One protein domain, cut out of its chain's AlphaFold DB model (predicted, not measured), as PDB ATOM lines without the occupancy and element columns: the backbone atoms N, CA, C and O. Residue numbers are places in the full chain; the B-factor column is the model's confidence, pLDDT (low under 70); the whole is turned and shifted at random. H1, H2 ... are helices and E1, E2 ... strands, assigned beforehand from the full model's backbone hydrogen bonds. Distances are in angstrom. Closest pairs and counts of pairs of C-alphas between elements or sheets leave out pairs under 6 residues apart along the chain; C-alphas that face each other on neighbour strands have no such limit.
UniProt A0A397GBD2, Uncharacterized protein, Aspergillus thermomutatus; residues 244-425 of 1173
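What this domain is: This is residues 244 to 425 of the 1173 residues of an uncharacterized protein of Aspergillus thermomutatus (UniProt A0A397GBD2). Two lobes of strand meet end to side: a long three-stranded sheet, E1, E2 and E9, reaches away from a second sheet of six strands, E3, E6, E7, E8, E5 and E4, which is curled like part of a barrel. The short helix H3 covers part of one face of the three-stranded sheet near its far end, while the short helices H1 and H2 belong to the other lobe, H2 at the opposite end of the whole from H3. You will read 182 residues, with nine named strands and three named helices in the order E1 E2 E3 E4 E5 H1 E6 E7 H2 E8 E9 H3; the smaller sheet, in the order E1, E2, E9, is all antiparallel, and the larger is mixed. The class is mostly strand, though the named elements hold 73 residues, under half of those printed. The whole is compact, with a radius of gyration of the C-alphas of 17.5 A, and it spans 50 by 39 by 34 A.

How they stand to each other: After residues 244 to 257, with no named element, look at E1, residues 258 to 266, and E2, residues 281 to 289, an antiparallel hairpin at 170 degrees, with N 260 and O 287 2.9 A apart, within hydrogen-bond range. On the other side of E2 from E1 is E9, residues 407 to 414, antiparallel to it at 179 degrees, with N 284 and O 412 at 2.9 A. Next comes E3, residues 294 to 296, whose closest C-alphas to E1 are those of Val 294 and Gln 258, 6.6 A apart. E3 is an edge strand of the strongly twisted larger sheet and is parallel to E6, residues 349 to 351, with N 295 and O 349 at 2.9 A. E6 and E7, residues 361 to 369, form a hairpin, with N 350 and O 362 at 2.9 A. E7 bends by 63 degrees at residue 365, and its pairing is staggered: with E6 over residues 361 to 363 and with E8, residues 389 to 394, over 363 to 369, where N 365 and O 392 are 2.8 A apart. E8 is antiparallel to E5, residues 323 to 329, with N 325 and O 391 at 3.0 A. E5 forms a hairpin with the edge strand E4, residues 305 to 309, with N 306 and O 328 at 2.9 A. H1, residues 334 to 337, is on this sheet at a height of 6.2 A, over none of its strands; the C-alphas of Cys 337 and Leu 305 are its closest to E4, at 5.6 A. H2, residues 377 to 380, is only just not on this sheet, with 4 pairs of C-alphas within 10 A. H3, residues 419 to 424, is on the smaller sheet at a height of 9.3 A, over E9 and along it at 15 degrees on the local plane. Every O i to N i+4 pair in H3 is within hydrogen-bond range; H1 and H2 are too short for such a pair.

Where its parts are: Find C-alpha 258 at (-34.168, 27.919, 288.796), where E1 begins its 26.6 A. E2 covers 27.2 A, E5 19.8 A, E7 22.5 A, E8 16.4 A and E9 23.4 A. E7 begins at C-alpha 361, (-36.585, 41.327, 290.446), and H3 ends at C-alpha 424, (-31.042, 30.951, 307.670).

The domain as a whole: The C-alphas farthest apart are those of His 371 and Ala 422, at 51.0 A. The printed part has no cut. Long links join E1 to E2, E4 to E5, H1 to E6 and E8 to E9. Mean pLDDT of the printed part is 80.3, and 21 residues are under 70, among them residues 267 to 276.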
ATOM      1  N   ASP A 244     -32.955  22.192 301.136       61.91
ATOM      2  CA  ASP A 244     -33.358  21.260 302.204       61.91
ATOM      3  C   ASP A 244     -33.099  21.787 303.630       61.91
ATOM      4  O   ASP A 244     -33.474  21.145 304.615       61.91
ATOM      5  N   LYS A 245     -32.506  22.983 303.734       64.94
ATOM      6  CA  LYS A 245     -32.281  23.729 304.976       64.94
ATOM      7  C   LYS A 245     -33.202  24.940 305.132       64.94
ATOM      8  O   LYS A 245     -33.435  25.354 306.263       64.94
ATOM      9  N   ILE A 246     -33.709  25.507 304.029       72.38
ATOM     10  CA  ILE A 246     -34.522  26.741 304.028       72.38
ATOM     11  C   ILE A 246     -36.005  26.528 303.679       72.38
ATOM     12  O   ILE A 246     -36.808  27.417 303.974       72.38
ATOM     13  N   PHE A 247     -36.373  25.376 303.107       75.06
ATOM     14  CA  PHE A 247     -37.749  24.969 302.799       75.06
ATOM     15  C   PHE A 247     -38.101  23.620 303.461       75.06
ATOM     16  O   PHE A 247     -37.288  22.693 303.411       75.06
ATOM     17  N   PRO A 248     -39.327  23.455 303.998       73.12
ATOM     18  CA  PRO A 248     -39.848  22.151 304.399       73.12
ATOM     19  C   PRO A 248     -39.938  21.173 303.217       73.12
ATOM     20  O   PRO A 248     -40.171  21.615 302.089       73.12
ATOM     21  N   PRO A 249     -39.856  19.843 303.433       70.25
ATOM     22  CA  PRO A 249     -39.825  18.862 302.344       70.25
ATOM     23  C   PRO A 249     -41.089  18.857 301.473       70.25
ATOM     24  O   PRO A 249     -41.033  18.466 300.312       70.25
ATOM     25  N   GLU A 250     -42.218  19.305 302.027       69.06
ATOM     26  CA  GLU A 250     -43.504  19.429 301.329       69.06
ATOM     27  C   GLU A 250     -43.581  20.664 300.412       69.06
ATOM     28  O   GLU A 250     -44.428  20.709 299.519       69.06
ATOM     29  N   TYR A 251     -42.694  21.650 300.608       76.12
ATOM     30  CA  TYR A 251     -42.663  22.931 299.884       76.12
ATOM     31  C   TYR A 251     -41.313  23.201 299.200       76.12
ATOM     32  O   TYR A 251     -41.041  24.330 298.779       76.12
ATOM     33  N   LEU A 252     -40.470  22.168 299.073       74.69
ATOM     34  CA  LEU A 252     -39.251  22.224 298.271       74.69
ATOM     35  C   LEU A 252     -39.585  22.665 296.832       74.69
ATOM     36  O   LEU A 252     -40.560  22.172 296.257       74.69
ATOM     37  N   PRO A 253     -38.778  23.556 296.224       76.38
ATOM     38  CA  PRO A 253     -38.874  23.850 294.795       76.38
ATOM     39  C   PRO A 253     -38.745  22.566 293.963       76.38
ATOM     40  O   PRO A 253     -38.104  21.608 294.399       76.38
ATOM     41  N   SER A 254     -39.318  22.527 292.758       71.25
ATOM     42  CA  SER A 254     -39.145  21.376 291.862       71.25
ATOM     43  C   SER A 254     -37.682  21.218 291.422       71.25
ATOM     44  O   SER A 254     -36.899  22.163 291.456       71.25
ATOM     45  N   ALA A 255     -37.285  20.011 291.007       62.69
ATOM     46  CA  ALA A 255     -35.889  19.734 290.641       62.69
ATOM     47  C   ALA A 255     -35.437  20.417 289.328       62.69
ATOM     48  O   ALA A 255     -34.247  20.440 289.025       62.69
ATOM     49  N   ASP A 256     -36.384  20.971 288.563       63.28
ATOM     50  CA  ASP A 256     -36.181  21.822 287.385       63.28
ATOM     51  C   ASP A 256     -36.355  23.329 287.681       63.28
ATOM     52  O   ASP A 256     -36.287  24.145 286.758       63.28
ATOM     53  N   ALA A 257     -36.585  23.716 288.942       71.06
ATOM     54  CA  ALA A 257     -36.716  25.115 289.327       71.06
ATOM     55  C   ALA A 257     -35.355  25.828 289.314       71.06
ATOM     56  O   ALA A 257     -34.394  25.364 289.927       71.06
ATOM     57  N   GLN A 258     -35.293  26.998 288.676       71.75
ATOM     58  CA  GLN A 258     -34.168  27.919 288.796       71.75
ATOM     59  C   GLN A 258     -34.337  28.747 290.080       71.75
ATOM     60  O   GLN A 258     -35.267  29.558 290.155       71.75
ATOM     61  N   PRO A 259     -33.477  28.584 291.102       75.19
ATOM     62  CA  PRO A 259     -33.388  29.567 292.166       75.19
ATOM     63  C   PRO A 259     -32.819  30.874 291.638       75.19
ATOM     64  O   PRO A 259     -31.821  30.890 290.918       75.19
ATOM     65  N   GLN A 260     -33.390  31.971 292.106       79.19
ATOM     66  CA  GLN A 260     -32.779  33.289 292.115       79.19
ATOM     67  C   GLN A 260     -32.905  33.847 293.532       79.19
ATOM     68  O   GLN A 260     -33.868  33.538 294.238       79.19
ATOM     69  N   PHE A 261     -31.905  34.601 293.986       77.94
ATOM     70  CA  PHE A 261     -31.913  35.187 295.321       77.94
ATOM     71  C   PHE A 261     -31.218  36.545 295.346       77.94
ATOM     72  O   PHE A 261     -30.200  36.758 294.689       77.94
ATOM     73  N   GLU A 262     -31.731  37.420 296.200       77.00
ATOM     74  CA  GLU A 262     -31.081  38.654 296.606       77.00
ATOM     75  C   GLU A 262     -30.635  38.538 298.068       77.00
ATOM     76  O   GLU A 262     -31.369  38.036 298.925       77.00
ATOM     77  N   LEU A 263     -29.429  39.031 298.356       77.94
ATOM     78  CA  LEU A 263     -28.873  39.154 299.702       77.94
ATOM     79  C   LEU A 263     -28.331  40.576 299.880       77.94
ATOM     80  O   LEU A 263     -27.422  40.999 299.156       77.94
ATOM     81  N   ILE A 264     -28.918  41.319 300.819       77.75
ATOM     82  CA  ILE A 264     -28.632  42.735 301.067       77.75
ATOM     83  C   ILE A 264     -28.278  42.910 302.547       77.75
ATOM     84  O   ILE A 264     -29.060  42.567 303.432       77.75
ATOM     85  N   ASN A 265     -27.093  43.464 302.802       77.62
ATOM     86  CA  ASN A 265     -26.511  43.603 304.137       77.62
ATOM     87  C   ASN A 265     -26.468  45.083 304.542       77.62
ATOM     88  O   ASN A 265     -26.082  45.928 303.733       77.62
ATOM     89  N   PHE A 266     -26.864  45.405 305.777       74.94
ATOM     90  CA  PHE A 266     -27.078  46.789 306.222       74.94
ATOM     91  C   PHE A 266     -26.678  47.055 307.687       74.94
ATOM     92  O   PHE A 266     -26.365  46.147 308.460       74.94
ATOM     93  N   GLY A 267     -26.660  48.335 308.075       65.94
ATOM     94  CA  GLY A 267     -26.231  48.804 309.401       65.94
ATOM     95  C   GLY A 267     -24.706  48.918 309.571       65.94
ATOM     96  O   GLY A 267     -23.939  48.625 308.660       65.94
ATOM     97  N   GLY A 268     -24.253  49.394 310.737       51.22
ATOM     98  CA  GLY A 268     -22.975  50.108 310.923       51.22
ATOM     99  C   GLY A 268     -21.643  49.373 310.685       51.22
ATOM    100  O   GLY A 268     -20.595  49.965 310.933       51.22
ATOM    101  N   ALA A 269     -21.653  48.122 310.218       44.97
ATOM    102  CA  ALA A 269     -20.463  47.408 309.731       44.97
ATOM    103  C   ALA A 269     -20.406  47.289 308.191       44.97
ATOM    104  O   ALA A 269     -19.363  46.930 307.643       44.97
ATOM    105  N   ALA A 270     -21.500  47.605 307.489       48.38
ATOM    106  CA  ALA A 270     -21.594  47.568 306.035       48.38
ATOM    107  C   ALA A 270     -20.895  48.786 305.399       48.38
ATOM    108  O   ALA A 270     -21.520  49.771 305.010       48.38
ATOM    109  N   GLY A 271     -19.566  48.703 305.276       43.69
ATOM    110  CA  GLY A 271     -18.855  49.443 304.232       43.69
ATOM    111  C   GLY A 271     -19.297  48.971 302.840       43.69
ATOM    112  O   GLY A 271     -19.900  47.907 302.698       43.69
ATOM    113  N   ILE A 272     -18.995  49.749 301.796       35.94
ATOM    114  CA  ILE A 272     -19.370  49.403 300.416       35.94
ATOM    115  C   ILE A 272     -18.511  48.222 299.926       35.94
ATOM    116  O   ILE A 272     -17.429  48.416 299.375       35.94
ATOM    117  N   GLY A 273     -19.002  47.000 300.150       42.91
ATOM    118  CA  GLY A 273     -18.413  45.743 299.678       42.91
ATOM    119  C   GLY A 273     -18.532  44.597 300.690       42.91
ATOM    120  O   GLY A 273     -18.027  44.708 301.803       42.91
ATOM    121  N   ASP A 274     -19.190  43.509 300.278       49.53
ATOM    122  CA  ASP A 274     -19.119  42.120 300.774       49.53
ATOM    123  C   ASP A 274     -18.847  41.886 302.278       49.53
ATOM    124  O   ASP A 274     -18.106  40.982 302.674       49.53
ATOM    125  N   ALA A 275     -19.505  42.657 303.148       57.16
ATOM    126  CA  ALA A 275     -19.595  42.329 304.566       57.16
ATOM    127  C   ALA A 275     -20.327  40.984 304.739       57.16
ATOM    128  O   ALA A 275     -21.388  40.774 304.151       57.16
ATOM    129  N   HIS A 276     -19.775  40.076 305.547       68.31
ATOM    130  CA  HIS A 276     -20.377  38.763 305.805       68.31
ATOM    131  C   HIS A 276     -21.765  38.931 306.463       68.31
ATOM    132  O   HIS A 276     -21.837  39.624 307.481       68.31
ATOM    133  N   PRO A 277     -22.844  38.291 305.962       75.94
ATOM    134  CA  PRO A 277     -24.234  38.595 306.351       75.94
ATOM    135  C   PRO A 277     -24.538  38.377 307.839       75.94
ATOM    136  O   PRO A 277     -25.438  38.989 308.395       75.94
ATOM    137  N   ASP A 278     -23.758  37.528 308.510       78.62
ATOM    138  CA  ASP A 278     -23.873  37.297 309.954       78.62
ATOM    139  C   ASP A 278     -23.339  38.452 310.826       78.62
ATOM    140  O   ASP A 278     -23.605  38.500 312.024       78.62
ATOM    141  N   LEU A 279     -22.571  39.382 310.245       75.31
ATOM    142  CA  LEU A 279     -21.956  40.523 310.936       75.31
ATOM    143  C   LEU A 279     -22.738  41.835 310.744       75.31
ATOM    144  O   LEU A 279     -22.267  42.891 311.167       75.31
ATOM    145  N   THR A 280     -23.898  41.779 310.090       77.81
ATOM    146  CA  THR A 280     -24.712  42.934 309.697       77.81
ATOM    147  C   THR A 280     -26.191  42.706 310.019       77.81
ATOM    148  O   THR A 280     -26.591  41.606 310.393       77.81
ATOM    149  N   GLY A 281     -27.024  43.734 309.827       81.06
ATOM    150  CA  GLY A 281     -28.415  43.489 309.451       81.06
ATOM    151  C   GLY A 281     -28.456  42.787 308.091       81.06
ATOM    152  O   GLY A 281     -27.557  42.982 307.265       81.06
ATOM    153  N   VAL A 282     -29.457  41.945 307.870       83.19
ATOM    154  CA  VAL A 282     -29.575  41.099 306.683       83.19
ATOM    155  C   VAL A 282     -31.001  41.100 306.155       83.19
ATOM    156  O   VAL A 282     -31.972  41.007 306.910       83.19
ATOM    157  N   ALA A 283     -31.113  41.182 304.837       84.50
ATOM    158  CA  ALA A 283     -32.320  40.872 304.105       84.50
ATOM    159  C   ALA A 283     -32.010  39.838 303.026       84.50
ATOM    160  O   ALA A 283     -31.061  39.992 302.253       84.50
ATOM    161  N   PHE A 284     -32.813  38.786 302.992       84.81
ATOM    162  CA  PHE A 284     -32.685  37.668 302.076       84.81
ATOM    163  C   PHE A 284     -34.047  37.387 301.454       84.81
ATOM    164  O   PHE A 284     -35.034  37.191 302.165       84.81
ATOM    165  N   PHE A 285     -34.102  37.367 300.126       84.06
ATOM    166  CA  PHE A 285     -35.315  37.072 299.374       84.06
ATOM    167  C   PHE A 285     -34.968  36.145 298.216       84.06
ATOM    168  O   PHE A 285     -34.188  36.498 297.333       84.06
ATOM    169  N   LEU A 286     -35.531  34.941 298.246       85.69
ATOM    170  CA  LEU A 286     -35.283  33.883 297.276       85.69
ATOM    171  C   LEU A 286     -36.603  33.458 296.644       85.69
ATOM    172  O   LEU A 286     -37.577  33.174 297.346       85.69
ATOM    173  N   MET A 287     -36.599  33.363 295.317       85.00
ATOM    174  CA  MET A 287     -37.683  32.794 294.526       85.00
ATOM    175  C   MET A 287     -37.144  31.659 293.661       85.00
ATOM    176  O   MET A 287     -36.117  31.802 293.002       85.00
ATOM    177  N   ALA A 288     -37.841  30.527 293.658       84.50
ATOM    178  CA  ALA A 288     -37.496  29.368 292.849       84.50
ATOM    179  C   ALA A 288     -38.735  28.856 292.108       84.50
ATOM    180  O   ALA A 288     -39.726  28.464 292.725       84.50
ATOM    181  N   GLY A 289     -38.673  28.864 290.779       82.62
ATOM    182  CA  GLY A 289     -39.707  28.363 289.871       82.62
ATOM    183  C   GLY A 289     -39.071  27.886 288.566       82.62
ATOM    184  O   GLY A 289     -37.860  28.004 288.398       82.62
ATOM    185  N   SER A 290     -39.849  27.331 287.640       80.44
ATOM    186  CA  SER A 290     -39.329  26.896 286.333       80.44
ATOM    187  C   SER A 290     -38.706  28.054 285.533       80.44
ATOM    188  O   SER A 290     -39.004  29.223 285.784       80.44
ATOM    189  N   SER A 291     -37.898  27.743 284.513       75.44
ATOM    190  CA  SER A 291     -37.288  28.741 283.607       75.44
ATOM    191  C   SER A 291     -38.297  29.681 282.931       75.44
ATOM    192  O   SER A 291     -37.972  30.821 282.605       75.44
ATOM    193  N   THR A 292     -39.538  29.220 282.752       78.31
ATOM    194  CA  THR A 292     -40.659  30.004 282.211       78.31
ATOM    195  C   THR A 292     -41.276  30.962 283.230       78.31
ATOM    196  O   THR A 292     -41.997  31.873 282.842       78.31
ATOM    197  N   ALA A 293     -41.054  30.733 284.526       83.38
ATOM    198  CA  ALA A 293     -41.543  31.563 285.622       83.38
ATOM    199  C   ALA A 293     -40.492  32.588 286.060       83.38
ATOM    200  O   ALA A 293     -40.798  33.775 286.167       83.38
ATOM    201  N   VAL A 294     -39.267  32.110 286.302       85.94
ATOM    202  CA  VAL A 294     -38.141  32.857 286.867       85.94
ATOM    203  C   VAL A 294     -36.910  32.641 285.986       85.94
ATOM    204  O   VAL A 294     -36.531  31.509 285.695       85.94
ATOM    205  N   SER A 295     -36.270  33.736 285.581       86.31
ATOM    206  CA  SER A 295     -35.056  33.743 284.762       86.31
ATOM    207  C   SER A 295     -34.026  34.729 285.324       86.31
ATOM    208  O   SER A 295     -34.374  35.659 286.055       86.31
ATOM    209  N   SER A 296     -32.751  34.552 284.968       82.44
ATOM    210  CA  SER A 296     -31.672  35.462 285.365       82.44
ATOM    211  C   SER A 296     -31.117  36.242 284.181       82.44
ATOM    212  O   SER A 296     -30.709  35.671 283.163       82.44
ATOM    213  N   MET A 297     -31.025  37.559 284.353       84.31
ATOM    214  CA  MET A 297     -30.153  38.421 283.553       84.31
ATOM    215  C   MET A 297     -28.947  38.925 284.357       84.31
ATOM    216  O   MET A 297     -28.180  39.758 283.872       84.31
ATOM    217  N   SER A 298     -28.727  38.394 285.565       76.31
ATOM    218  CA  SER A 298     -27.491  38.622 286.301       76.31
ATOM    219  C   SER A 298     -26.310  37.992 285.563       76.31
ATOM    220  O   SER A 298     -26.306  36.808 285.227       76.31
ATOM    221  N   LYS A 299     -25.248  38.778 285.388       70.31
ATOM    222  CA  LYS A 299     -23.965  38.365 284.797       70.31
ATOM    223  C   LYS A 299     -23.297  37.184 285.525       70.31
ATOM    224  O   LYS A 299     -22.385  36.567 284.979       70.31
ATOM    225  N   TRP A 300     -23.716  36.880 286.756       65.50
ATOM    226  CA  TRP A 300     -23.224  35.735 287.523       65.50
ATOM    227  C   TRP A 300     -23.812  34.402 287.028       65.50
ATOM    228  O   TRP A 300     -23.061  33.450 286.823       65.50
ATOM    229  N   ASP A 301     -25.117  34.349 286.743       65.62
ATOM    230  CA  ASP A 301     -25.782  33.181 286.137       65.62
ATOM    231  C   ASP A 301     -25.631  33.142 284.607       65.62
ATOM    232  O   ASP A 301     -25.705  32.085 283.977       65.62
ATOM    233  N   ASN A 302     -25.451  34.318 284.002       71.31
ATOM    234  CA  ASN A 302     -25.497  34.535 282.564       71.31
ATOM    235  C   ASN A 302     -24.256  35.325 282.084       71.31
ATOM    236  O   ASN A 302     -24.367  36.487 281.688       71.31
ATOM    237  N   PRO A 303     -23.044  34.732 282.144       71.00
ATOM    238  CA  PRO A 303     -21.782  35.438 281.886       71.00
ATOM    239  C   PRO A 303     -21.579  35.864 280.423       71.00
ATOM    240  O   PRO A 303     -20.717  36.701 280.149       71.00
ATOM    241  N   GLY A 304     -22.360  35.296 279.495       75.94
ATOM    242  CA  GLY A 304     -22.412  35.687 278.086       75.94
ATOM    243  C   GLY A 304     -23.290  36.909 277.801       75.94
ATOM    244  O   GLY A 304     -23.151  37.518 276.738       75.94
ATOM    245  N   LEU A 305     -24.174  37.287 278.732       85.81
ATOM    246  CA  LEU A 305     -25.085  38.418 278.590       85.81
ATOM    247  C   LEU A 305     -24.427  39.718 279.077       85.81
ATOM    248  O   LEU A 305     -23.881  39.804 280.178       85.81
ATOM    249  N   HIS A 306     -24.520  40.762 278.256       87.19
ATOM    250  CA  HIS A 306     -24.005  42.092 278.561       87.19
ATOM    251  C   HIS A 306     -25.081  43.163 278.376       87.19
ATOM    252  O   HIS A 306     -25.638  43.309 277.287       87.19
ATOM    253  N   PHE A 307     -25.301  43.971 279.413       90.19
ATOM    254  CA  PHE A 307     -26.006  45.247 279.307       90.19
ATOM    255  C   PHE A 307     -25.077  46.309 278.697       90.19
ATOM    256  O   PHE A 307     -23.883  46.356 279.003       90.19
ATOM    257  N   LEU A 308     -25.617  47.130 277.794       89.75
ATOM    258  CA  LEU A 308     -24.902  48.177 277.053       89.75
ATOM    259  C   LEU A 308     -25.263  49.586 277.534       89.75
ATOM    260  O   LEU A 308     -24.420  50.478 277.488       89.75
ATOM    261  N   ASP A 309     -26.511  49.774 277.959       87.38
ATOM    262  CA  ASP A 309     -27.020  50.941 278.674       87.38
ATOM    263  C   ASP A 309     -28.241  50.549 279.518       87.38
ATOM    264  O   ASP A 309     -28.918  49.558 279.236       87.38
ATOM    265  N   CYS A 310     -28.497  51.337 280.561       86.06
ATOM    266  CA  CYS A 310     -29.609  51.188 281.493       86.06
ATOM    267  C   CYS A 310     -30.191  52.582 281.780       86.06
ATOM    268  O   CYS A 310     -29.408  53.523 281.931       86.06
ATOM    269  N   PRO A 311     -31.525  52.753 281.832       85.00
ATOM    270  CA  PRO A 311     -32.135  54.036 282.179       85.00
ATOM    271  C   PRO A 311     -31.750  54.550 283.575       85.00
ATOM    272  O   PRO A 311     -31.504  53.773 284.496       85.00
ATOM    273  N   GLU A 312     -31.752  55.870 283.739       83.00
ATOM    274  CA  GLU A 312     -31.617  56.539 285.040       83.00
ATOM    275  C   GLU A 312     -32.985  56.632 285.752       83.00
ATOM    276  O   GLU A 312     -34.032  56.514 285.113       83.00
ATOM    277  N   GLY A 313     -32.990  56.823 287.079       78.50
ATOM    278  CA  GLY A 313     -34.213  57.053 287.873       78.50
ATOM    279  C   GLY A 313     -35.185  55.867 287.990       78.50
ATOM    280  O   GLY A 313     -36.325  56.054 288.404       78.50
ATOM    281  N   ILE A 314     -34.766  54.649 287.623       81.75
ATOM    282  CA  ILE A 314     -35.631  53.450 287.575       81.75
ATOM    283  C   ILE A 314     -36.339  53.172 288.914       81.75
ATOM    284  O   ILE A 314     -37.511  52.815 288.919       81.75
ATOM    285  N   LEU A 315     -35.640  53.328 290.043       75.25
ATOM    286  CA  LEU A 315     -36.173  52.995 291.373       75.25
ATOM    287  C   LEU A 315     -37.065  54.097 291.973       75.25
ATOM    288  O   LEU A 315     -37.753  53.840 292.960       75.25
ATOM    289  N   ASP A 316     -37.056  55.290 291.374       78.50
ATOM    290  CA  ASP A 316     -37.868  56.451 291.763       78.50
ATOM    291  C   ASP A 316     -39.148  56.568 290.909       78.50
ATOM    292  O   ASP A 316     -40.055  57.345 291.220       78.50
ATOM    293  N   ALA A 317     -39.230  55.803 289.816       78.94
ATOM    294  CA  ALA A 317     -40.377  55.768 288.921       78.94
ATOM    295  C   ALA A 317     -41.565  54.983 289.525       78.94
ATOM    296  O   ALA A 317     -41.372  54.059 290.319       78.94
ATOM    297  N   PRO A 318     -42.819  55.287 289.132       81.06
ATOM    298  CA  PRO A 318     -43.968  54.449 289.468       81.06
ATOM    299  C   PRO A 318     -43.799  53.020 288.936       81.06
ATOM    300  O   PRO A 318     -43.409  52.847 287.783       81.06
ATOM    301  N   VAL A 319     -44.188  52.007 289.719       79.69
ATOM    302  CA  VAL A 319     -43.999  50.571 289.397       79.69
ATOM    303  C   VAL A 319     -44.574  50.118 288.045       79.69
ATOM    304  O   VAL A 319     -44.121  49.127 287.479       79.69
ATOM    305  N   GLU A 320     -45.565  50.839 287.512       83.44
ATOM    306  CA  GLU A 320     -46.189  50.574 286.207       83.44
ATOM    307  C   GLU A 320     -45.380  51.122 285.014       83.44
ATOM    308  O   GLU A 320     -45.766  50.930 283.860       83.44
ATOM    309  N   THR A 321     -44.269  51.818 285.267       88.44
ATOM    310  CA  THR A 321     -43.429  52.432 284.232       88.44
ATOM    311  C   THR A 321     -42.584  51.371 283.535       88.44
ATOM    312  O   THR A 321     -41.763  50.700 284.157       88.44
ATOM    313  N   ALA A 322     -42.757  51.244 282.219       91.25
ATOM    314  CA  ALA A 322     -41.927  50.378 281.394       91.25
ATOM    315  C   ALA A 322     -40.598  51.066 281.043       91.25
ATOM    316  O   ALA A 322     -40.566  52.097 280.365       91.25
ATOM    317  N   HIS A 323     -39.497  50.462 281.474       92.44
ATOM    318  CA  HIS A 323     -38.127  50.859 281.166       92.44
ATOM    319  C   HIS A 323     -37.556  49.967 280.056       92.44
ATOM    320  O   HIS A 323     -38.046  48.870 279.800       92.44
ATOM    321  N   THR A 324     -36.519  50.422 279.345       93.56
ATOM    322  CA  THR A 324     -35.839  49.605 278.326       93.56
ATOM    323  C   THR A 324     -34.331  49.793 278.396       93.56
ATOM    324  O   THR A 324     -33.843  50.915 278.298       93.56
ATOM    325  N   ALA A 325     -33.607  48.684 278.522       93.31
ATOM    326  CA  ALA A 325     -32.148  48.614 278.516       93.31
ATOM    327  C   ALA A 325     -31.666  47.862 277.265       93.31
ATOM    328  O   ALA A 325     -32.342  46.932 276.810       93.31
ATOM    329  N   ARG A 326     -30.518  48.228 276.678       93.50
ATOM    330  CA  ARG A 326     -29.958  47.457 275.553       93.50
ATOM    331  C   ARG A 326     -29.066  46.328 276.053       93.50
ATOM    332  O   ARG A 326     -28.174  46.553 276.864       93.50
ATOM    333  N   VAL A 327     -29.267  45.128 275.513       93.00
ATOM    334  CA  VAL A 327     -28.546  43.900 275.874       93.00
ATOM    335  C   VAL A 327     -27.975  43.190 274.644       93.00
ATOM    336  O   VAL A 327     -28.493  43.333 273.534       93.00
ATOM    337  N   ILE A 328     -26.903  42.422 274.829       91.94
ATOM    338  CA  ILE A 328     -26.256  41.619 273.781       91.94
ATOM    339  C   ILE A 328     -25.660  40.326 274.356       91.94
ATOM    340  O   ILE A 328     -25.186  40.316 275.491       91.94
ATOM    341  N   CYS A 329     -25.655  39.255 273.561       88.62
ATOM    342  CA  CYS A 329     -24.944  38.011 273.847       88.62
ATOM    343  C   CYS A 329     -23.557  38.000 273.184       88.62
ATOM    344  O   CYS A 329     -23.404  38.409 272.025       88.62
ATOM    345  N   VAL A 330     -22.546  37.506 273.903       84.62
ATOM    346  CA  VAL A 330     -21.188  37.267 273.374       84.62
ATOM    347  C   VAL A 330     -20.745  35.802 273.441       84.62
ATOM    348  O   VAL A 330     -19.603  35.513 273.095       84.62
ATOM    349  N   ASP A 331     -21.617  34.893 273.882       75.75
ATOM    350  CA  ASP A 331     -21.326  33.457 273.958       75.75
ATOM    351  C   ASP A 331     -21.863  32.692 272.739       75.75
ATOM    352  O   ASP A 331     -22.737  33.172 272.016       75.75
ATOM    353  N   CYS A 332     -21.330  31.499 272.491       66.56
ATOM    354  CA  CYS A 332     -21.688  30.663 271.346       66.56
ATOM    355  C   CYS A 332     -23.151  30.188 271.375       66.56
ATOM    356  O   CYS A 332     -23.702  29.916 270.308       66.56
ATOM    357  N   ASP A 333     -23.765  30.096 272.558       74.88
ATOM    358  CA  ASP A 333     -25.183  29.780 272.724       74.88
ATOM    359  C   ASP A 333     -26.003  31.054 272.998       74.88
ATOM    360  O   ASP A 333     -25.947  31.668 274.066       74.88
ATOM    361  N   VAL A 334     -26.768  31.472 271.986       78.25
ATOM    362  CA  VAL A 334     -27.621  32.668 272.047       78.25
ATOM    363  C   VAL A 334     -28.968  32.371 272.724       78.25
ATOM    364  O   VAL A 334     -29.595  33.293 273.246       78.25
ATOM    365  N   GLU A 335     -29.404  31.108 272.767       76.56
ATOM    366  CA  GLU A 335     -30.630  30.703 273.464       76.56
ATOM    367  C   GLU A 335     -30.386  30.690 274.985       76.56
ATOM    368  O   GLU A 335     -31.197  31.229 275.740       76.56
ATOM    369  N   GLU A 336     -29.216  30.221 275.439       73.06
ATOM    370  CA  GLU A 336     -28.795  30.317 276.845       73.06
ATOM    371  C   GLU A 336     -28.690  31.780 277.321       73.06
ATOM    372  O   GLU A 336     -29.168  32.120 278.411       73.06
ATOM    373  N   CYS A 337     -28.153  32.684 276.496       78.69
ATOM    374  CA  CYS A 337     -28.127  34.119 276.800       78.69
ATOM    375  C   CYS A 337     -29.524  34.725 277.040       78.69
ATOM    376  O   CYS A 337     -29.651  35.650 277.847       78.69
ATOM    377  N   PHE A 338     -30.565  34.228 276.363       86.38
ATOM    378  CA  PHE A 338     -31.892  34.854 276.312       86.38
ATOM    379  C   PHE A 338     -33.047  33.929 276.739       86.38
ATOM    380  O   PHE A 338     -34.165  34.084 276.248       86.38
ATOM    381  N   GLN A 339     -32.822  33.034 277.714       78.31
ATOM    382  CA  GLN A 339     -33.842  32.101 278.242       78.31
ATOM    383  C   GLN A 339     -35.178  32.741 278.665       78.31
ATOM    384  O   GLN A 339     -36.190  32.052 278.682       78.31
ATOM    385  N   VAL A 340     -35.238  34.053 278.924       85.50
ATOM    386  CA  VAL A 340     -36.510  34.785 279.106       85.50
ATOM    387  C   VAL A 340     -37.481  34.628 277.916       85.50
ATOM    388  O   VAL A 340     -38.666  34.911 278.048       85.50
ATOM    389  N   GLN A 341     -37.002  34.202 276.741       85.00
ATOM    390  CA  GLN A 341     -37.826  33.895 275.568       85.00
ATOM    391  C   GLN A 341     -38.510  32.515 275.634       85.00
ATOM    392  O   GLN A 341     -39.418  32.271 274.833       85.00
ATOM    393  N   GLU A 342     -38.133  31.625 276.562       79.25
ATOM    394  CA  GLU A 342     -38.745  30.298 276.717       79.25
ATOM    395  C   GLU A 342     -40.256  30.418 276.982       79.25
ATOM    396  O   GLU A 342     -40.709  30.973 277.981       79.25
ATOM    397  N   ASN A 343     -41.060  29.907 276.044       78.88
ATOM    398  CA  ASN A 343     -42.522  30.042 276.025       78.88
ATOM    399  C   ASN A 343     -43.045  31.497 276.095       78.88
ATOM    400  O   ASN A 343     -44.200  31.713 276.457       78.88
ATOM    401  N   GLY A 344     -42.237  32.490 275.707       83.88
ATOM    402  CA  GLY A 344     -42.617  33.905 275.616       83.88
ATOM    403  C   GLY A 344     -42.077  34.782 276.752       83.88
ATOM    404  O   GLY A 344     -41.905  34.330 277.877       83.88
ATOM    405  N   VAL A 345     -41.822  36.055 276.431       89.94
ATOM    406  CA  VAL A 345     -41.144  37.021 277.323       89.94
ATOM    407  C   VAL A 345     -42.096  37.729 278.288       89.94
ATOM    408  O   VAL A 345     -41.704  38.062 279.402       89.94
ATOM    409  N   GLU A 346     -43.328  38.006 277.859       92.00
ATOM    410  CA  GLU A 346     -44.247  38.861 278.613       92.00
ATOM    411  C   GLU A 346     -44.718  38.186 279.910       92.00
ATOM    412  O   GLU A 346     -45.286  37.095 279.898       92.00
ATOM    413  N   GLY A 347     -44.503  38.865 281.038       87.62
ATOM    414  CA  GLY A 347     -44.920  38.404 282.359       87.62
ATOM    415  C   GLY A 347     -43.972  37.404 283.028       87.62
ATOM    416  O   GLY A 347     -44.296  36.947 284.120       87.62
ATOM    417  N   THR A 348     -42.826  37.076 282.425       91.06
ATOM    418  CA  THR A 348     -41.760  36.277 283.061       91.06
ATOM    419  C   THR A 348     -41.015  37.127 284.104       91.06
ATOM    420  O   THR A 348     -40.742  38.305 283.861       91.06
ATOM    421  N   ILE A 349     -40.681  36.560 285.268       90.00
ATOM    422  CA  ILE A 349     -39.923  37.254 286.322       90.00
ATOM    423  C   ILE A 349     -38.430  37.172 285.995       90.00
ATOM    424  O   ILE A 349     -37.917  36.095 285.693       90.00
ATOM    425  N   VAL A 350     -37.723  38.299 286.070       90.06
ATOM    426  CA  VAL A 350     -36.289  38.390 285.774       90.06
ATOM    427  C   VAL A 350     -35.547  39.012 286.949       90.06
ATOM    428  O   VAL A 350     -35.831  40.142 287.331       90.06
ATOM    429  N   HIS A 351     -34.562  38.303 287.496       86.56
ATOM    430  CA  HIS A 351     -33.582  38.893 288.411       86.56
ATOM    431  C   HIS A 351     -32.540  39.677 287.600       86.56
ATOM    432  O   HIS A 351     -31.929  39.147 286.663       86.56
ATOM    433  N   MET A 352     -32.386  40.960 287.928       85.56
ATOM    434  CA  MET A 352     -31.551  41.908 287.191       85.56
ATOM    435  C   MET A 352     -30.170  42.090 287.835       85.56
ATOM    436  O   MET A 352     -30.009  41.872 289.033       85.56
ATOM    437  N   PRO A 353     -29.143  42.512 287.076       80.50
ATOM    438  CA  PRO A 353     -27.839  42.836 287.648       80.50
ATOM    439  C   PRO A 353     -27.875  44.158 288.441       80.50
ATOM    440  O   PRO A 353     -28.679  45.046 288.158       80.50
ATOM    441  N   ARG A 354     -26.966  44.336 289.412       72.31
ATOM    442  CA  ARG A 354     -26.921  45.545 290.268       72.31
ATOM    443  C   ARG A 354     -26.736  46.839 289.470       72.31
ATOM    444  O   ARG A 354     -27.303  47.867 289.830       72.31
ATOM    445  N   GLU A 355     -26.006  46.774 288.362       73.25
ATOM    446  CA  GLU A 355     -25.817  47.874 287.410       73.25
ATOM    447  C   GLU A 355     -27.074  48.264 286.596       73.25
ATOM    448  O   GLU A 355     -27.026  49.253 285.866       73.25
ATOM    449  N   CYS A 356     -28.195  47.536 286.701       77.38
ATOM    450  CA  CYS A 356     -29.409  47.796 285.921       77.38
ATOM    451  C   CYS A 356     -30.682  47.486 286.730       77.38
ATOM    452  O   CYS A 356     -31.030  46.329 286.922       77.38
ATOM    453  N   GLY A 357     -31.407  48.501 287.211       67.38
ATOM    454  CA  GLY A 357     -32.597  48.272 288.052       67.38
ATOM    455  C   GLY A 357     -32.279  47.821 289.489       67.38
ATOM    456  O   GLY A 357     -33.077  47.126 290.112       67.38
ATOM    457  N   GLY A 358     -31.105  48.201 290.010       65.62
ATOM    458  CA  GLY A 358     -30.724  48.058 291.423       65.62
ATOM    459  C   GLY A 358     -30.278  46.661 291.868       65.62
ATOM    460  O   GLY A 358     -29.807  46.514 292.992       65.62
ATOM    461  N   GLY A 359     -30.376  45.652 290.998       61.72
ATOM    462  CA  GLY A 359     -30.188  44.244 291.365       61.72
ATOM    463  C   GLY A 359     -31.482  43.528 291.757       61.72
ATOM    464  O   GLY A 359     -31.416  42.426 292.282       61.72
ATOM    465  N   GLY A 360     -32.637  44.167 291.532       77.69
ATOM    466  CA  GLY A 360     -33.943  43.651 291.926       77.69
ATOM    467  C   GLY A 360     -34.572  42.663 290.936       77.69
ATOM    468  O   GLY A 360     -34.139  42.519 289.788       77.69
ATOM    469  N   TYR A 361     -35.678  42.046 291.347       84.75
ATOM    470  CA  TYR A 361     -36.585  41.327 290.446       84.75
ATOM    471  C   TYR A 361     -37.509  42.278 289.663       84.75
ATOM    472  O   TYR A 361     -38.287  43.030 290.252       84.75
ATOM    473  N   VAL A 362     -37.509  42.174 288.333       88.69
ATOM    474  CA  VAL A 362     -38.411  42.894 287.413       88.69
ATOM    475  C   VAL A 362     -39.363  41.930 286.705       88.69
ATOM    476  O   VAL A 362     -39.124  40.722 286.640       88.69
ATOM    477  N   ARG A 363     -40.431  42.465 286.116       89.62
ATOM    478  CA  ARG A 363     -41.281  41.752 285.164       89.62
ATOM    479  C   ARG A 363     -40.797  42.051 283.751       89.62
ATOM    480  O   ARG A 363     -40.749  43.208 283.336       89.62
ATOM    481  N   ALA A 364     -40.481  41.015 282.986       93.44
ATOM    482  CA  ALA A 364     -40.188  41.157 281.570       93.44
ATOM    483  C   ALA A 364     -41.462  41.519 280.783       93.44
ATOM    484  O   ALA A 364     -42.514  40.897 280.939       93.44
ATOM    485  N   VAL A 365     -41.360  42.527 279.915       94.56
ATOM    486  CA  VAL A 365     -42.441  42.978 279.023       94.56
ATOM    487  C   VAL A 365     -42.167  42.507 277.598       94.56
ATOM    488  O   VAL A 365     -43.029  41.908 276.965       94.56
ATOM    489  N   SER A 366     -40.958  42.745 277.076       95.19
ATOM    490  CA  SER A 366     -40.542  42.205 275.774       95.19
ATOM    491  C   SER A 366     -39.024  42.222 275.576       95.19
ATOM    492  O   SER A 366     -38.300  42.947 276.253       95.19
ATOM    493  N   LEU A 367     -38.538  41.431 274.616       94.56
ATOM    494  CA  LEU A 367     -37.144  41.428 274.173       94.56
ATOM    495  C   LEU A 367     -37.123  41.472 272.640       94.56
ATOM    496  O   LEU A 367     -37.437  40.479 271.986       94.56
ATOM    497  N   GLN A 368     -36.810  42.634 272.062       94.56
ATOM    498  CA  GLN A 368     -36.918  42.894 270.616       94.56
ATOM    499  C   GLN A 368     -35.612  43.479 270.053       94.56
ATOM    500  O   GLN A 368     -34.903  44.155 270.795       94.56
ATOM    501  N   PRO A 369     -35.256  43.270 268.769       94.00
ATOM    502  CA  PRO A 369     -34.049  43.862 268.185       94.00
ATOM    503  C   PRO A 369     -34.022  45.390 268.340       94.00
ATOM    504  O   PRO A 369     -34.977  46.082 267.990       94.00
ATOM    505  N   SER A 370     -32.924  45.934 268.869       94.06
ATOM    506  CA  SER A 370     -32.812  47.371 269.117       94.06
ATOM    507  C   SER A 370     -32.648  48.154 267.814       94.06
ATOM    508  O   SER A 370     -31.901  47.758 266.919       94.06
ATOM    509  N   HIS A 371     -33.256  49.338 267.748       91.69
ATOM    510  CA  HIS A 371     -32.980  50.311 266.689       91.69
ATOM    511  C   HIS A 371     -31.523  50.816 266.741       91.69
ATOM    512  O   HIS A 371     -30.976  51.225 265.718       91.69
ATOM    513  N   ASN A 372     -30.874  50.765 267.915       91.38
ATOM    514  CA  ASN A 372     -29.482  51.170 268.102       91.38
ATOM    515  C   ASN A 372     -28.567  49.948 268.292       91.38
ATOM    516  O   ASN A 372     -28.321  49.495 269.412       91.38
ATOM    517  N   GLN A 373     -28.012  49.465 267.180       93.81
ATOM    518  CA  GLN A 373     -27.044  48.360 267.123       93.81
ATOM    519  C   GLN A 373     -25.598  48.771 267.494       93.81
ATOM    520  O   GLN A 373     -24.658  48.033 267.210       93.81
ATOM    521  N   SER A 374     -25.377  49.943 268.106       90.19
ATOM    522  CA  SER A 374     -24.028  50.388 268.495       90.19
ATOM    523  C   SER A 374     -23.528  49.656 269.742       90.19
ATOM    524  O   SER A 374     -24.190  49.675 270.782       90.19
ATOM    525  N   ILE A 375     -22.335  49.067 269.648       89.94
ATOM    526  CA  ILE A 375     -21.701  48.232 270.682       89.94
ATOM    527  C   ILE A 375     -20.356  48.873 271.092       89.94
ATOM    528  O   ILE A 375     -19.611  49.305 270.207       89.94
ATOM    529  N   PRO A 376     -19.994  48.926 272.391       87.75
ATOM    530  CA  PRO A 376     -18.677  49.384 272.844       87.75
ATOM    531  C   PRO A 376     -17.526  48.597 272.200       87.75
ATOM    532  O   PRO A 376     -17.574  47.369 272.112       87.75
ATOM    533  N   ALA A 377     -16.445  49.281 271.812       82.62
ATOM    534  CA  ALA A 377     -15.332  48.665 271.077       82.62
ATOM    535  C   ALA A 377     -14.708  47.442 271.788       82.62
ATOM    536  O   ALA A 377     -14.313  46.482 271.130       82.62
ATOM    537  N   HIS A 378     -14.666  47.439 273.125       79.06
ATOM    538  CA  HIS A 378     -14.128  46.323 273.911       79.06
ATOM    539  C   HIS A 378     -15.017  45.061 273.894       79.06
ATOM    540  O   HIS A 378     -14.500  43.963 274.096       79.06
ATOM    541  N   LEU A 379     -16.325  45.196 273.632       83.12
ATOM    542  CA  LEU A 379     -17.235  44.067 273.399       83.12
ATOM    543  C   LEU A 379     -17.232  43.651 271.925       83.12
ATOM    544  O   LEU A 379     -17.218  42.460 271.639       83.12
ATOM    545  N   ALA A 380     -17.151  44.601 270.988       79.81
ATOM    546  CA  ALA A 380     -17.030  44.294 269.560       79.81
ATOM    547  C   ALA A 380     -15.798  43.412 269.253       79.81
ATOM    548  O   ALA A 380     -15.880  42.494 268.441       79.81
ATOM    549  N   LEU A 381     -14.684  43.625 269.966       80.69
ATOM    550  CA  LEU A 381     -13.473  42.793 269.893       80.69
ATOM    551  C   LEU A 381     -13.643  41.347 270.404       80.69
ATOM    552  O   LEU A 381     -12.744  40.535 270.196       80.69
ATOM    553  N   ARG A 382     -14.763  41.005 271.059       75.19
ATOM    554  CA  ARG A 382     -15.073  39.634 271.506       75.19
ATOM    555  C   ARG A 382     -15.814  38.792 270.461       75.19
ATOM    556  O   ARG A 382     -16.050  37.624 270.729       75.19
ATOM    557  N   ASN A 383     -16.133  39.351 269.286       73.12
ATOM    558  CA  ASN A 383     -17.009  38.746 268.271       73.12
ATOM    559  C   ASN A 383     -18.404  38.392 268.836       73.12
ATOM    560  O   ASN A 383     -18.717  37.211 268.972       73.12
ATOM    561  N   PRO A 384     -19.240  39.396 269.180       78.44
ATOM    562  CA  PRO A 384     -20.597  39.159 269.670       78.44
ATOM    563  C   PRO A 384     -21.414  38.297 268.702       78.44
ATOM    564  O   PRO A 384     -21.315  38.443 267.482       78.44
ATOM    565  N   THR A 385     -22.226  37.408 269.265       83.19
ATOM    566  CA  THR A 385     -22.932  36.339 268.545       83.19
ATOM    567  C   THR A 385     -24.384  36.689 268.237       83.19
ATOM    568  O   THR A 385     -24.943  36.174 267.268       83.19
ATOM    569  N   SER A 386     -24.984  37.606 269.002       88.94
ATOM    570  CA  SER A 386     -26.322  38.141 268.744       88.94
ATOM    571  C   SER A 386     -26.297  39.569 268.192       88.94
ATOM    572  O   SER A 386     -25.326  40.313 268.336       88.94
ATOM    573  N   ALA A 387     -27.430  39.997 267.631       90.88
ATOM    574  CA  ALA A 387     -27.743  41.419 267.509       90.88
ATOM    575  C   ALA A 387     -27.892  42.070 268.902       90.88
ATOM    576  O   ALA A 387     -28.054  41.375 269.908       90.88
ATOM    577  N   VAL A 388     -27.899  43.403 268.961       93.81
ATOM    578  CA  VAL A 388     -28.344  44.143 270.151       93.81
ATOM    579  C   VAL A 388     -29.867  44.054 270.249       93.81
ATOM    580  O   VAL A 388     -30.570  44.376 269.287       93.81
ATOM    581  N   TYR A 389     -30.389  43.692 271.414       94.44
ATOM    582  CA  TYR A 389     -31.818  43.719 271.728       94.44
ATOM    583  C   TYR A 389     -32.117  44.853 272.713       94.44
ATOM    584  O   TYR A 389     -31.268  45.228 273.514       94.44
ATOM    585  N   GLY A 390     -33.316  45.427 272.651       94.50
ATOM    586  CA  GLY A 390     -33.906  46.164 273.762       94.50
ATOM    587  C   GLY A 390     -34.675  45.183 274.640       94.50
ATOM    588  O   GLY A 390     -35.631  44.566 274.166       94.50
ATOM    589  N   PHE A 391     -34.247  45.034 275.891       94.69
ATOM    590  CA  PHE A 391     -35.004  44.357 276.937       94.69
ATOM    591  C   PHE A 391     -35.889  45.389 277.634       94.69
ATOM    592  O   PHE A 391     -35.381  46.345 278.221       94.69
ATOM    593  N   CYS A 392     -37.202  45.216 277.523       94.12
ATOM    594  CA  CYS A 392     -38.213  46.078 278.115       94.12
ATOM    595  C   CYS A 392     -38.825  45.389 279.338       94.12
ATOM    596  O   CYS A 392     -39.211  44.218 279.250       94.12
ATOM    597  N   PHE A 393     -38.903  46.104 280.459       93.19
ATOM    598  CA  PHE A 393     -39.303  45.582 281.764       93.19
ATOM    599  C   PHE A 393     -40.028  46.638 282.609       93.19
ATOM    600  O   PHE A 393     -39.827  47.835 282.412       93.19
ATOM    601  N   ASP A 394     -40.843  46.196 283.563       90.31
ATOM    602  CA  ASP A 394     -41.484  47.042 284.578       90.31
ATOM    603  C   ASP A 394     -41.478  46.352 285.954       90.31
ATOM    604  O   ASP A 394     -40.984  45.230 286.101       90.31
ATOM    605  N   TYR A 395     -42.018  47.020 286.975       84.88
ATOM    606  CA  TYR A 395     -42.221  46.449 288.310       84.88
ATOM    607  C   TYR A 395     -43.700  46.117 288.576       84.88
ATOM    608  O   TYR A 395     -44.121  45.957 289.723       84.88
ATOM    609  N   ASN A 396     -44.512  45.983 287.520       80.94
ATOM    610  CA  ASN A 396     -45.942  45.708 287.605       80.94
ATOM    611  C   ASN A 396     -46.190  44.204 287.787       80.94
ATOM    612  O   ASN A 396     -46.765  43.525 286.934       80.94
ATOM    613  N   MET A 397     -45.755  43.673 288.932       79.06
ATOM    614  CA  MET A 397     -45.929  42.266 289.314       79.06
ATOM    615  C   MET A 397     -47.383  41.759 289.235       79.06
ATOM    616  O   MET A 397     -47.584  40.574 288.949       79.06
ATOM    617  N   PRO A 398     -48.421  42.615 289.349       73.88
ATOM    618  CA  PRO A 398     -49.784  42.262 288.964       73.88
ATOM    619  C   PRO A 398     -50.041  41.766 287.541       73.88
ATOM    620  O   PRO A 398     -51.116  41.212 287.310       73.88
ATOM    621  N   LEU A 399     -49.078  41.888 286.630       80.19
ATOM    622  CA  LEU A 399     -49.146  41.399 285.253       80.19
ATOM    623  C   LEU A 399     -48.151  40.252 284.963       80.19
ATOM    624  O   LEU A 399     -47.839  39.987 283.799       80.19
ATOM    625  N   VAL A 400     -47.635  39.572 285.998       84.81
ATOM    626  CA  VAL A 400     -46.885  38.307 285.854       84.81
ATOM    627  C   VAL A 400     -47.774  37.220 285.235       84.81
ATOM    628  O   VAL A 400     -48.982  37.147 285.485       84.81
ATOM    629  N   ARG A 401     -47.172  36.381 284.388       85.00
ATOM    630  CA  ARG A 401     -47.874  35.384 283.570       85.00
ATOM    631  C   ARG A 401     -48.492  34.267 284.417       85.00
ATOM    632  O   ARG A 401     -47.879  33.756 285.351       85.00
ATOM    633  N   ARG A 402     -49.717  33.852 284.076       81.88
ATOM    634  CA  ARG A 402     -50.488  32.858 284.857       81.88
ATOM    635  C   ARG A 402     -50.065  31.411 284.614       81.88
ATOM    636  O   ARG A 402     -50.365  30.549 285.425       81.88
ATOM    637  N   ASP A 403     -49.387  31.142 283.507       82.38
ATOM    638  CA  ASP A 403     -48.853  29.834 283.122       82.38
ATOM    639  C   ASP A 403     -47.429  29.576 283.656       82.38
ATOM    640  O   ASP A 403     -46.839  28.546 283.345       82.38
ATOM    641  N   ALA A 404     -46.901  30.469 284.502       79.25
ATOM    642  CA  ALA A 404     -45.642  30.281 285.226       79.25
ATOM    643  C   ALA A 404     -45.624  29.003 286.092       79.25
ATOM    644  O   ALA A 404     -44.577  28.381 286.257       79.25
ATOM    645  N   GLY A 405     -46.777  28.596 286.634       82.38
ATOM    646  CA  GLY A 405     -46.862  27.531 287.633       82.38
ATOM    647  C   GLY A 405     -46.468  28.009 289.034       82.38
ATOM    648  O   GLY A 405     -46.484  29.204 289.325       82.38
ATOM    649  N   THR A 406     -46.157  27.068 289.925       85.50
ATOM    650  CA  THR A 406     -45.856  27.367 291.333       85.50
ATOM    651  C   THR A 406     -44.422  27.863 291.513       85.50
ATOM    652  O   THR A 406     -43.473  27.185 291.130       85.50
ATOM    653  N   ILE A 407     -44.277  29.008 292.176       86.44
ATOM    654  CA  ILE A 407     -43.007  29.590 292.616       86.44
ATOM    655  C   ILE A 407     -42.903  29.408 294.136       86.44
ATOM    656  O   ILE A 407     -43.794  29.832 294.877       86.44
ATOM    657  N   SER A 408     -41.822  28.799 294.616       88.12
ATOM    658  CA  SER A 408     -41.489  28.725 296.044       88.12
ATOM    659  C   SER A 408     -40.732  29.980 296.470       88.12
ATOM    660  O   SER A 408     -39.830  30.435 295.768       88.12
ATOM    661  N   ILE A 409     -41.099  30.544 297.621       86.12
ATOM    662  CA  ILE A 409     -40.614  31.833 298.121       86.12
ATOM    663  C   ILE A 409     -40.086  31.672 299.549       86.12
ATOM    664  O   ILE A 409     -40.805  31.200 300.435       86.12
ATOM    665  N   ARG A 410     -38.854  32.133 299.788       88.12
ATOM    666  CA  ARG A 410     -38.262  32.293 301.124       88.12
ATOM    667  C   ARG A 410     -37.899  33.760 301.338       88.12
ATOM    668  O   ARG A 410     -37.328  34.392 300.453       88.12
ATOM    669  N   MET A 411     -38.235  34.295 302.507       87.44
ATOM    670  CA  MET A 411     -37.987  35.687 302.869       87.44
ATOM    671  C   MET A 411     -37.554  35.788 304.332       87.44
ATOM    672  O   MET A 411     -38.254  35.298 305.214       87.44
ATOM    673  N   ASP A 412     -36.445  36.476 304.582       89.62
ATOM    674  CA  ASP A 412     -35.946  36.819 305.912       89.62
ATOM    675  C   ASP A 412     -35.500  38.289 305.930       89.62
ATOM    676  O   ASP A 412     -34.821  38.754 305.015       89.62
ATOM    677  N   TYR A 413     -35.843  39.018 306.990       89.19
ATOM    678  CA  TYR A 413     -35.430  40.404 307.210       89.19
ATOM    679  C   TYR A 413     -35.150  40.633 308.696       89.19
ATOM    680  O   TYR A 413     -36.028  40.399 309.527       89.19
ATOM    681  N   SER A 414     -33.950  41.091 309.059       89.56
ATOM    682  CA  SER A 414     -33.600  41.425 310.447       89.56
ATOM    683  C   SER A 414     -32.457  42.431 310.537       89.56
ATOM    684  O   SER A 414     -31.484  42.333 309.798       89.56
ATOM    685  N   ASN A 415     -32.519  43.349 311.506       86.44
ATOM    686  CA  ASN A 415     -31.396  44.228 311.847       86.44
ATOM    687  C   ASN A 415     -30.452  43.632 312.922       86.44
ATOM    688  O   ASN A 415     -29.648  44.354 313.507       86.44
ATOM    689  N   VAL A 416     -30.526  42.323 313.202       85.00
ATOM    690  CA  VAL A 416     -29.749  41.670 314.271       85.00
ATOM    691  C   VAL A 416     -28.602  40.823 313.710       85.00
ATOM    692  O   VAL A 416     -28.819  39.771 313.113       85.00
ATOM    693  N   ALA A 417     -27.361  41.242 313.976       80.44
ATOM    694  CA  ALA A 417     -26.174  40.432 313.700       80.44
ATOM    695  C   ALA A 417     -26.250  39.070 314.427       80.44
ATOM    696  O   ALA A 417     -26.709  38.985 315.568       80.44
ATOM    697  N   GLY A 418     -25.807  38.002 313.763       80.62
ATOM    698  CA  GLY A 418     -26.032  36.610 314.170       80.62
ATOM    699  C   GLY A 418     -27.295  35.964 313.579       80.62
ATOM    700  O   GLY A 418     -27.430  34.742 313.645       80.62
ATOM    701  N   TYR A 419     -28.224  36.735 312.989       85.88
ATOM    702  CA  TYR A 419     -29.462  36.188 312.409       85.88
ATOM    703  C   TYR A 419     -29.184  35.168 311.296       85.88
ATOM    704  O   TYR A 419     -29.813  34.108 311.257       85.88
ATOM    705  N   TRP A 420     -28.218  35.455 310.416       83.62
ATOM    706  CA  TRP A 420     -27.894  34.589 309.282       83.62
ATOM    707  C   TRP A 420     -27.504  33.177 309.735       83.62
ATOM    708  O   TRP A 420     -28.121  32.213 309.296       83.62
ATOM    709  N   ASN A 421     -26.547  33.028 310.655       79.56
ATOM    710  CA  ASN A 421     -26.113  31.714 311.139       79.56
ATOM    711  C   ASN A 421     -27.057  31.093 312.187       79.56
ATOM    712  O   ASN A 421     -27.031  29.875 312.367       79.56
ATOM    713  N   ALA A 422     -27.888  31.880 312.881       78.50
ATOM    714  CA  ALA A 422     -28.849  31.356 313.858       78.50
ATOM    715  C   ALA A 422     -30.145  30.828 313.222       78.50
ATOM    716  O   ALA A 422     -30.712  29.855 313.731       78.50
ATOM    717  N   VAL A 423     -30.587  31.435 312.113       80.44
ATOM    718  CA  VAL A 423     -31.864  31.137 311.447       80.44
ATOM    719  C   VAL A 423     -31.648  30.546 310.052       80.44
ATOM    720  O   VAL A 423     -31.965  29.375 309.854       80.44
ATOM    721  N   VAL A 424     -31.071  31.303 309.109       78.50
ATOM    722  CA  VAL A 424     -31.042  30.951 307.670       78.50
ATOM    723  C   VAL A 424     -30.045  29.830 307.346       78.50
ATOM    724  O   VAL A 424     -30.390  28.857 306.688       78.50
ATOM    725  N   ASN A 425     -28.816  29.938 307.843       73.25
ATOM    726  CA  ASN A 425     -27.690  29.023 307.614       73.25
ATOM    727  C   ASN A 425     -27.418  28.144 308.853       73.25
ATOM    728  O   ASN A 425     -26.271  27.882 309.224       73.25
TER     729      ASN A 425